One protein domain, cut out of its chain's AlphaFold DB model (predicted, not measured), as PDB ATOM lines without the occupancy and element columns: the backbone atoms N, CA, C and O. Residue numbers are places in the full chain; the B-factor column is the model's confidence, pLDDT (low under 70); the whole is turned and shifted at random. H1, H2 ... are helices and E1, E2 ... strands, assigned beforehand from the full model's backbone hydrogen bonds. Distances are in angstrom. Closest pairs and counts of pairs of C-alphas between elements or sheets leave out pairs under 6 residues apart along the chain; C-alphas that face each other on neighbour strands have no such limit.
ATOM      1  N   ASP A  54      42.203   5.273 -26.516       83.50
ATOM      2  CA  ASP A  54      42.394   4.912 -27.912       83.50
ATOM      3  C   ASP A  54      42.872   6.151 -28.675       83.50
ATOM      4  O   ASP A  54      42.162   7.160 -28.781       83.50
ATOM      5  N   ALA A  55      44.107   6.101 -29.174       79.50
ATOM      6  CA  ALA A  55      44.524   7.013 -30.224       79.50
ATOM      7  C   ALA A  55      43.769   6.580 -31.477       79.50
ATOM      8  O   ALA A  55      44.042   5.508 -32.018       79.50
ATOM      9  N   VAL A  56      42.845   7.416 -31.947       75.69
ATOM     10  CA  VAL A  56      42.016   7.151 -33.130       75.69
ATOM     11  C   VAL A  56      42.861   7.368 -34.394       75.69
ATOM     12  O   VAL A  56      42.515   8.112 -35.309       75.69
ATOM     13  N   SER A  57      44.042   6.758 -34.418       60.62
ATOM     14  CA  SER A  57      45.047   6.864 -35.464       60.62
ATOM     15  C   SER A  57      44.714   5.985 -36.664       60.62
ATOM     16  O   SER A  57      45.251   6.203 -37.744       60.62
ATOM     17  N   SER A  58      43.816   5.009 -36.500       70.81
ATOM     18  CA  SER A  58      43.244   4.239 -37.601       70.81
ATOM     19  C   SER A  58      41.743   4.481 -37.660       70.81
ATOM     20  O   SER A  58      40.956   3.721 -37.100       70.81
ATOM     21  N   LEU A  59      41.350   5.532 -38.379       87.56
ATOM     22  CA  LEU A  59      39.954   5.746 -38.745       87.56
ATOM     23  C   LEU A  59      39.367   4.482 -39.377       87.56
ATOM     24  O   LEU A  59      40.063   3.751 -40.084       87.56
ATOM     25  N   VAL A  60      38.069   4.251 -39.182       90.44
ATOM     26  CA  VAL A  60      37.385   3.049 -39.691       90.44
ATOM     27  C   VAL A  60      37.552   2.845 -41.198       90.44
ATOM     28  O   VAL A  60      37.586   1.706 -41.655       90.44
ATOM     29  N   GLY A  61      37.696   3.927 -41.969       91.06
ATOM     30  CA  GLY A  61      37.958   3.868 -43.404       91.06
ATOM     31  C   GLY A  61      39.416   3.617 -43.788       91.06
ATOM     32  O   GLY A  61      39.657   3.242 -44.929       91.06
ATOM     33  N   SER A  62      40.386   3.757 -42.877       92.38
ATOM     34  CA  SER A  62      41.823   3.681 -43.193       92.38
ATOM     35  C   SER A  62      42.235   2.396 -43.923       92.38
ATOM     36  O   SER A  62      42.965   2.503 -44.905       92.38
ATOM     37  N   PRO A  63      41.716   1.198 -43.577       94.19
ATOM     38  CA  PRO A  63      42.037  -0.026 -44.315       94.19
ATOM     39  C   PRO A  63      41.570  -0.043 -45.780       94.19
ATOM     40  O   PRO A  63      41.931  -0.958 -46.519       94.19
ATOM     41  N   CYS A  64      40.730   0.908 -46.201       94.00
ATOM     42  CA  CYS A  64      40.279   1.067 -47.582       94.00
ATOM     43  C   CYS A  64      41.115   2.062 -48.400       94.00
ATOM     44  O   CYS A  64      40.815   2.217 -49.580       94.00
ATOM     45  N   HIS A  65      42.148   2.672 -47.810       93.19
ATOM     46  CA  HIS A  65      42.947   3.742 -48.414       93.19
ATOM     47  C   HIS A  65      44.443   3.461 -48.319       93.19
ATOM     48  O   HIS A  65      44.915   2.891 -47.333       93.19
ATOM     49  N   ASP A  66      45.207   3.902 -49.314       92.31
ATOM     50  CA  ASP A  66      46.667   3.857 -49.253       92.31
ATOM     51  C   ASP A  66      47.217   4.870 -48.221       92.31
ATOM     52  O   ASP A  66      46.620   5.927 -47.996       92.31
ATOM     53  N   PRO A  67      48.351   4.572 -47.554       91.75
ATOM     54  CA  PRO A  67      49.191   3.374 -47.694       91.75
ATOM     55  C   PRO A  67      48.728   2.171 -46.849       91.75
ATOM     56  O   PRO A  67      49.348   1.112 -46.899       91.75
ATOM     57  N   ASN A  68      47.658   2.312 -46.062       92.50
ATOM     58  CA  ASN A  68      47.196   1.298 -45.105       92.50
ATOM     59  C   ASN A  68      46.245   0.261 -45.727       92.50
ATOM     60  O   ASN A  68      45.580  -0.489 -45.003       92.50
ATOM     61  N   PHE A  69      46.154   0.220 -47.058       94.25
ATOM     62  CA  PHE A  69      45.165  -0.578 -47.754       94.25
ATOM     63  C   PHE A  69      45.301  -2.064 -47.416       94.25
ATOM     64  O   PHE A  69      46.341  -2.700 -47.589       94.25
ATOM     65  N   ASN A  70      44.191  -2.646 -46.974       95.62
ATOM     66  CA  ASN A  70      44.065  -4.070 -46.739       95.62
ATOM     67  C   ASN A  70      42.736  -4.551 -47.313       95.62
ATOM     68  O   ASN A  70      41.669  -4.352 -46.730       95.62
ATOM     69  N   SER A  71      42.800  -5.241 -48.451       95.00
ATOM     70  CA  SER A  71      41.611  -5.670 -49.195       95.00
ATOM     71  C   SER A  71      40.658  -6.557 -48.380       95.00
ATOM     72  O   SER A  71      39.442  -6.477 -48.561       95.00
ATOM     73  N   SER A  72      41.176  -7.380 -47.462       96.69
ATOM     74  CA  SER A  72      40.363  -8.248 -46.602       96.69
ATOM     75  C   SER A  72      39.624  -7.438 -45.538       96.69
ATOM     76  O   SER A  72      38.411  -7.591 -45.367       96.69
ATOM     77  N   ILE A  73      40.328  -6.528 -44.859       94.88
ATOM     78  CA  ILE A  73      39.736  -5.672 -43.826       94.88
ATOM     79  C   ILE A  73      38.761  -4.677 -44.460       94.88
ATOM     80  O   ILE A  73      37.633  -4.562 -43.990       94.88
ATOM     81  N   CYS A  74      39.129  -4.041 -45.575       94.75
ATOM     82  CA  CYS A  74      38.256  -3.109 -46.283       94.75
ATOM     83  C   CYS A  74      36.933  -3.763 -46.708       94.75
ATOM     84  O   CYS A  74      35.870  -3.166 -46.547       94.75
ATOM     85  N   LYS A  75      36.956  -5.017 -47.187       95.75
ATOM     86  CA  LYS A  75      35.725  -5.768 -47.499       95.75
ATOM     87  C   LYS A  75      34.834  -5.949 -46.268       95.75
ATOM     88  O   LYS A  75      33.624  -5.758 -46.372       95.75
ATOM     89  N   LYS A  76      35.415  -6.280 -45.109       94.88
ATOM     90  CA  LYS A  76      34.668  -6.425 -43.847       94.88
ATOM     91  C   LYS A  76      34.065  -5.093 -43.401       94.88
ATOM     92  O   LYS A  76      32.873  -5.030 -43.129       94.88
ATOM     93  N   VAL A  77      34.857  -4.023 -43.411       93.56
ATOM     94  CA  VAL A  77      34.405  -2.669 -43.062       93.56
ATOM     95  C   VAL A  77      33.278  -2.209 -43.993       93.56
ATOM     96  O   VAL A  77      32.242  -1.749 -43.519       93.56
ATOM     97  N   LYS A  78      33.413  -2.410 -45.310       93.81
ATOM     98  CA  LYS A  78      32.358  -2.113 -46.297       93.81
ATOM     99  C   LYS A  78      31.071  -2.894 -46.029       93.81
ATOM    100  O   LYS A  78      29.989  -2.334 -46.178       93.81
ATOM    101  N   ALA A  79      31.166  -4.154 -45.607       95.19
ATOM    102  CA  ALA A  79      29.995  -4.956 -45.252       95.19
ATOM    103  C   ALA A  79      29.314  -4.472 -43.957       95.19
ATOM    104  O   ALA A  79      28.094  -4.562 -43.831       95.19
ATOM    105  N   SER A  80      30.081  -3.930 -43.008       93.44
ATOM    106  CA  SER A  80      29.577  -3.490 -41.703       93.44
ATOM    107  C   SER A  80      29.228  -2.001 -41.620       93.44
ATOM    108  O   SER A  80      28.578  -1.599 -40.661       93.44
ATOM    109  N   MET A  81      29.583  -1.178 -42.613       90.31
ATOM    110  CA  MET A  81      29.471   0.291 -42.535       90.31
ATOM    111  C   MET A  81      28.054   0.828 -42.259       90.31
ATOM    112  O   MET A  81      27.921   1.941 -41.758       90.31
ATOM    113  N   MET A  82      27.006   0.067 -42.600       90.62
ATOM    114  CA  MET A  82      25.599   0.431 -42.356       90.62
ATOM    115  C   MET A  82      25.031  -0.198 -41.073       90.62
ATOM    116  O   MET A  82      23.868   0.018 -40.739       90.62
ATOM    117  N   ASN A  83      25.820  -1.000 -40.356       93.50
ATOM    118  CA  ASN A  83      25.421  -1.616 -39.100       93.50
ATOM    119  C   ASN A  83      25.683  -0.641 -37.943       93.50
ATOM    120  O   ASN A  83      26.829  -0.353 -37.596       93.50
ATOM    121  N   SER A  84      24.605  -0.149 -37.336       92.56
ATOM    122  CA  SER A  84      24.657   0.860 -36.274       92.56
ATOM    123  C   SER A  84      25.319   0.364 -34.988       92.56
ATOM    124  O   SER A  84      25.987   1.147 -34.316       92.56
ATOM    125  N   THR A  85      25.177  -0.917 -34.646       91.69
ATOM    126  CA  THR A  85      25.834  -1.515 -33.474       91.69
ATOM    127  C   THR A  85      27.332  -1.670 -33.700       91.69
ATOM    128  O   THR A  85      28.115  -1.303 -32.832       91.69
ATOM    129  N   TRP A  86      27.742  -2.144 -34.880       92.75
ATOM    130  CA  TRP A  86      29.157  -2.237 -35.235       92.75
ATOM    131  C   TRP A  86      29.817  -0.860 -35.230       92.75
ATOM    132  O   TRP A  86      30.861  -0.690 -34.619       92.75
ATOM    133  N   ARG A  87      29.187   0.147 -35.846       91.38
ATOM    134  CA  ARG A  87      29.715   1.517 -35.837       91.38
ATOM    135  C   ARG A  87      29.837   2.086 -34.427       91.38
ATOM    136  O   ARG A  87      30.859   2.676 -34.115       91.38
ATOM    137  N   ALA A  88      28.832   1.883 -33.571       88.38
ATOM    138  CA  ALA A  88      28.871   2.354 -32.187       88.38
ATOM    139  C   ALA A  88      29.997   1.712 -31.356       88.38
ATOM    140  O   ALA A  88      30.424   2.301 -30.369       88.38
ATOM    141  N   SER A  89      30.484   0.529 -31.748       88.44
ATOM    142  CA  SER A  89      31.600  -0.138 -31.074       88.44
ATOM    143  C   SER A  89      32.979   0.238 -31.620       88.44
ATOM    144  O   SER A  89      33.977  -0.226 -31.074       88.44
ATOM    145  N   GLN A  90      33.061   1.051 -32.679       87.94
ATOM    146  CA  GLN A  90      34.334   1.517 -33.226       87.94
ATOM    147  C   GLN A  90      34.677   2.913 -32.670       87.94
ATOM    148  O   GLN A  90      33.936   3.868 -32.932       87.94
ATOM    149  N   PRO A  91      35.807   3.081 -31.960       86.69
ATOM    150  CA  PRO A  91      36.328   4.403 -31.625       86.69
ATOM    151  C   PRO A  91      36.476   5.281 -32.876       86.69
ATOM    152  O   PRO A  91      36.967   4.840 -33.913       86.69
ATOM    153  N   GLY A  92      36.007   6.528 -32.797       80.94
ATOM    154  CA  GLY A  92      36.102   7.486 -33.904       80.94
ATOM    155  C   GLY A  92      35.125   7.282 -35.066       80.94
ATOM    156  O   GLY A  92      35.187   8.016 -36.048       80.94
ATOM    157  N   ALA A  93      34.201   6.331 -34.973       88.44
ATOM    158  CA  ALA A  93      33.167   6.146 -35.980       88.44
ATOM    159  C   ALA A  93      31.887   6.909 -35.598       88.44
ATOM    160  O   ALA A  93      31.484   6.939 -34.436       88.44
ATOM    161  N   VAL A  94      31.199   7.500 -36.574       87.50
ATOM    162  CA  VAL A  94      29.919   8.203 -36.366       87.50
ATOM    163  C   VAL A  94      28.815   7.638 -37.252       87.50
ATOM    164  O   VAL A  94      29.023   7.354 -38.423       87.50
ATOM    165  N   GLN A  95      27.600   7.487 -36.716       89.38
ATOM    166  CA  GLN A  95      26.519   6.778 -37.425       89.38
ATOM    167  C   GLN A  95      26.227   7.321 -38.825       89.38
ATOM    168  O   GLN A  95      25.917   6.564 -39.744       89.38
ATOM    169  N   TRP A  96      26.368   8.631 -38.984       86.94
ATOM    170  CA  TRP A  96      26.265   9.313 -40.260       86.94
ATOM    171  C   TRP A  96      27.665   9.563 -40.809       86.94
ATOM    172  O   TRP A  96      28.326  10.523 -40.418       86.94
ATOM    173  N   HIS A  97      28.111   8.690 -41.710       83.00
ATOM    174  CA  HIS A  97      29.492   8.673 -42.204       83.00
ATOM    175  C   HIS A  97      29.938  10.000 -42.845       83.00
ATOM    176  O   HIS A  97      31.097  10.358 -42.728       83.00
ATOM    177  N   ASN A  98      29.020  10.819 -43.377       83.12
ATOM    178  CA  ASN A  98      29.330  12.159 -43.900       83.12
ATOM    179  C   ASN A  98      29.925  13.130 -42.854       83.12
ATOM    180  O   ASN A  98      30.377  14.218 -43.208       83.12
ATOM    181  N   TRP A  99      29.853  12.792 -41.563       84.56
ATOM    182  CA  TRP A  99      30.518  13.525 -40.486       84.56
ATOM    183  C   TRP A  99      31.962  13.065 -40.254       84.56
ATOM    184  O   TRP A  99      32.689  13.738 -39.533       84.56
ATOM    185  N   GLU A 100      32.396  11.976 -40.882       86.38
ATOM    186  CA  GLU A 100      33.789  11.506 -40.902       86.38
ATOM    187  C   GLU A 100      34.610  12.270 -41.945       86.38
ATOM    188  O   GLU A 100      35.835  12.312 -41.863       86.38
ATOM    189  N   SER A 101      33.944  12.953 -42.880       84.25
ATOM    190  CA  SER A 101      34.569  13.729 -43.944       84.25
ATOM    191  C   SER A 101      34.386  15.245 -43.795       84.25
ATOM    192  O   SER A 101      33.463  15.795 -43.180       84.25
ATOM    193  N   LYS A 102      35.320  15.976 -44.395       83.56
ATOM    194  CA  LYS A 102      35.301  17.427 -44.575       83.56
ATOM    195  C   LYS A 102      35.849  17.746 -45.972       83.56
ATOM    196  O   LYS A 102      36.953  18.275 -46.107       83.56
ATOM    197  N   PRO A 103      35.041  17.501 -47.024       78.25
ATOM    198  CA  PRO A 103      35.494  17.587 -48.415       78.25
ATOM    199  C   PRO A 103      36.102  18.944 -48.788       78.25
ATOM    200  O   PRO A 103      37.114  19.010 -49.472       78.25
ATOM    201  N   LYS A 104      35.544  20.049 -48.264       81.38
ATOM    202  CA  LYS A 104      36.050  21.415 -48.511       81.38
ATOM    203  C   LYS A 104      37.484  21.659 -48.027       81.38
ATOM    204  O   LYS A 104      38.091  22.632 -48.453       81.38
ATOM    205  N   ALA A 105      37.988  20.840 -47.107       79.50
ATOM    206  CA  ALA A 105      39.355  20.928 -46.600       79.50
ATOM    207  C   ALA A 105      40.249  19.795 -47.119       79.50
ATOM    208  O   ALA A 105      41.372  19.673 -46.648       79.50
ATOM    209  N   ASN A 106      39.759  18.976 -48.059       84.00
ATOM    210  CA  ASN A 106      40.433  17.757 -48.499       84.00
ATOM    211  C   ASN A 106      40.795  16.822 -47.327       84.00
ATOM    212  O   ASN A 106      41.837  16.183 -47.329       84.00
ATOM    213  N   GLU A 107      39.944  16.775 -46.296       84.75
ATOM    214  CA  GLU A 107      40.117  15.895 -45.140       84.75
ATOM    215  C   GLU A 107      39.000  14.847 -45.171       84.75
ATOM    216  O   GLU A 107      37.864  15.145 -44.803       84.75
ATOM    217  N   SER A 108      39.287  13.640 -45.650       85.75
ATOM    218  CA  SER A 108      38.323  12.537 -45.710       85.75
ATOM    219  C   SER A 108      39.016  11.218 -45.407       85.75
ATOM    220  O   SER A 108      40.214  11.078 -45.622       85.75
ATOM    221  N   CYS A 109      38.254  10.257 -44.908       88.62
ATOM    222  CA  CYS A 109      38.667   8.863 -44.828       88.62
ATOM    223  C   CYS A 109      37.427   7.974 -44.958       88.62
ATOM    224  O   CYS A 109      37.121   7.136 -44.111       88.62
ATOM    225  N   GLU A 110      36.640   8.231 -46.000       87.88
ATOM    226  CA  GLU A 110      35.349   7.578 -46.200       87.88
ATOM    227  C   GLU A 110      35.529   6.162 -46.745       87.88
ATOM    228  O   GLU A 110      36.291   5.915 -47.675       87.88
ATOM    229  N   ILE A 111      34.764   5.210 -46.215       90.25
ATOM    230  CA  ILE A 111      34.878   3.777 -46.546       90.25
ATOM    231  C   ILE A 111      34.608   3.485 -48.039       90.25
ATOM    232  O   ILE A 111      35.061   2.472 -48.582       90.25
ATOM    233  N   ARG A 112      33.815   4.333 -48.705       87.94
ATOM    234  CA  ARG A 112      33.362   4.139 -50.096       87.94
ATOM    235  C   ARG A 112      34.209   4.862 -51.140       87.94
ATOM    236  O   ARG A 112      33.955   4.670 -52.326       87.94
ATOM    237  N   GLU A 113      35.148   5.695 -50.717       86.25
ATOM    238  CA  GLU A 113      36.006   6.448 -51.630       86.25
ATOM    239  C   GLU A 113      36.991   5.529 -52.380       86.25
ATOM    240  O   GLU A 113      37.110   4.332 -52.092       86.25
ATOM    241  N   ASN A 114      37.639   6.085 -53.408       88.81
ATOM    242  CA  ASN A 114      38.669   5.376 -54.162       88.81
ATOM    243  C   ASN A 114      39.910   5.172 -53.277       88.81
ATOM    244  O   ASN A 114      40.271   6.077 -52.534       88.81
ATOM    245  N   GLN A 115      40.568   4.018 -53.398       92.25
ATOM    246  CA  GLN A 115      41.715   3.614 -52.569       92.25
ATOM    247  C   GLN A 115      42.873   4.626 -52.604       92.25
ATOM    248  O   GLN A 115      43.582   4.801 -51.618       92.25
ATOM    249  N   GLU A 116      43.058   5.278 -53.750       90.44
ATOM    250  CA  GLU A 116      44.138   6.237 -54.008       90.44
ATOM    251  C   GLU A 116      43.920   7.585 -53.299       90.44
ATOM    252  O   GLU A 116      44.825   8.418 -53.271       90.44
ATOM    253  N   ILE A 117      42.721   7.829 -52.756       87.75
ATOM    254  CA  ILE A 117      42.416   9.053 -52.016       87.75
ATOM    255  C   ILE A 117      43.050   8.935 -50.624       87.75
ATOM    256  O   ILE A 117      42.717   8.017 -49.877       87.75
ATOM    257  N   PRO A 118      43.960   9.843 -50.232       86.75
ATOM    258  CA  PRO A 118      44.604   9.747 -48.929       86.75
ATOM    259  C   PRO A 118      43.601   9.870 -47.776       86.75
ATOM    260  O   PRO A 118      42.791  10.797 -47.728       86.75
ATOM    261  N   CYS A 119      43.706   8.959 -46.809       88.88
ATOM    262  CA  CYS A 119      42.917   8.995 -45.582       88.88
ATOM    263  C   CYS A 119      43.470  10.043 -44.601       88.88
ATOM    264  O   CYS A 119      44.622   9.978 -44.165       88.88
ATOM    265  N   HIS A 120      42.622  10.987 -44.203       88.94
ATOM    266  CA  HIS A 120      42.917  12.058 -43.255       88.94
ATOM    267  C   HIS A 120      41.903  12.085 -42.104       88.94
ATOM    268  O   HIS A 120      40.775  11.626 -42.253       88.94
ATOM    269  N   GLN A 121      42.288  12.689 -40.972       86.06
ATOM    270  CA  GLN A 121      41.509  12.704 -39.719       86.06
ATOM    271  C   GLN A 121      40.056  13.206 -39.872       86.06
ATOM    272  O   GLN A 121      39.164  12.797 -39.125       86.06
ATOM    273  N   GLY A 122      39.798  14.117 -40.816       85.56
ATOM    274  CA  GLY A 122      38.460  14.666 -41.027       85.56
ATOM    275  C   GLY A 122      37.951  15.427 -39.802       85.56
ATOM    276  O   GLY A 122      38.661  16.236 -39.202       85.56
ATOM    277  N   ARG A 123      36.690  15.181 -39.431       83.75
ATOM    278  CA  ARG A 123      36.069  15.762 -38.221       83.75
ATOM    279  C   ARG A 123      36.035  14.785 -37.046       83.75
ATOM    280  O   ARG A 123      35.385  15.069 -36.041       83.75
ATOM    281  N   VAL A 124      36.698  13.643 -37.182       86.75
ATOM    282  CA  VAL A 124      36.755  12.620 -36.145       86.75
ATOM    283  C   VAL A 124      37.732  13.060 -35.056       86.75
ATOM    284  O   VAL A 124      38.811  13.577 -35.347       86.75
ATOM    285  N   SER A 125      37.368  12.851 -33.792       86.62
ATOM    286  CA  SER A 125      38.250  13.110 -32.647       86.62
ATOM    287  C   SER A 125      39.559  12.325 -32.761       86.62
ATOM    288  O   SER A 125      39.543  11.160 -33.133       86.62
ATOM    289  N   LEU A 126      40.687  12.942 -32.401       85.69
ATOM    290  CA  LEU A 126      42.006  12.287 -32.434       85.69
ATOM    291  C   LEU A 126      42.188  11.209 -31.366       85.69
ATOM    292  O   LEU A 126      42.966  10.279 -31.550       85.69
ATOM    293  N   TYR A 127      41.491  11.363 -30.246       86.56
ATOM    294  CA  TYR A 127      41.536  10.443 -29.123       86.56
ATOM    295  C   TYR A 127      40.116  10.127 -28.678       86.56
ATOM    296  O   TYR A 127      39.238  10.997 -28.704       86.56
ATOM    297  N   SER A 128      39.911   8.890 -28.247       87.31
ATOM    298  CA  SER A 128      38.670   8.420 -27.651       87.31
ATOM    299  C   SER A 128      38.998   7.669 -26.371       87.31
ATOM    300  O   SER A 128      39.825   6.765 -26.372       87.31
ATOM    301  N   LEU A 129      38.343   8.022 -25.268       87.56
ATOM    302  CA  LEU A 129      38.442   7.246 -24.037       87.56
ATOM    303  C   LEU A 129      37.334   6.194 -24.013       87.56
ATOM    304  O   LEU A 129      36.152   6.539 -24.056       87.56
TER     305      LEU A 129
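AT A GLANCE: This is residues 54 to 129 of the 265 residues of a protein of Blastomyces gilchristii (strain SLH14081) (UniProt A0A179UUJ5). Little regular structure: a rounded body, mostly of loops, with two short helices, H1 and H2, in succession along one side and its two printed ends side by side, where residues 54 to 55 pair with E1. The printed part has 76 residues, with H1, H2 and E1 in that order; the class is mostly helix, though named elements hold only 18 residues. It is compact, with a radius of gyration of the C-alphas of 11.3 A and spans of 28 by 27 by 21 A.

IN THESE COORDINATES: After residues 54 to 70, without a named element, H1 takes residues 71 to 80, 14.3 A long, from C-alpha 71 at (41.611, -5.670, -49.195). H2 is residues 84 to 88, 6.1 A. E1, residues 127 to 129, 6.8 A, ends with C-alpha 129 at (38.442, 7.246, -24.037).

HOW THE PARTS SIT: H1 and H2 are close but not clearly touching; their closest C-alphas, of Ser 80 and Trp 86, are 6.6 A apart. E1 is apart from both helices. It pairs with no named strand, but residues 54 to 55 pair antiparallel with its residues 127 to 128. In H1 and H2 every O i to N i+4 pair is within hydrogen-bond range.

THE WHOLE: The C-alphas farthest apart, of Glu 116 and Leu 129, are 30.5 A apart. The printed part has no cut. The link H1 to H2 is tight; H2 to E1 is long, with 38 residues. Only residue 57 has pLDDT under 70.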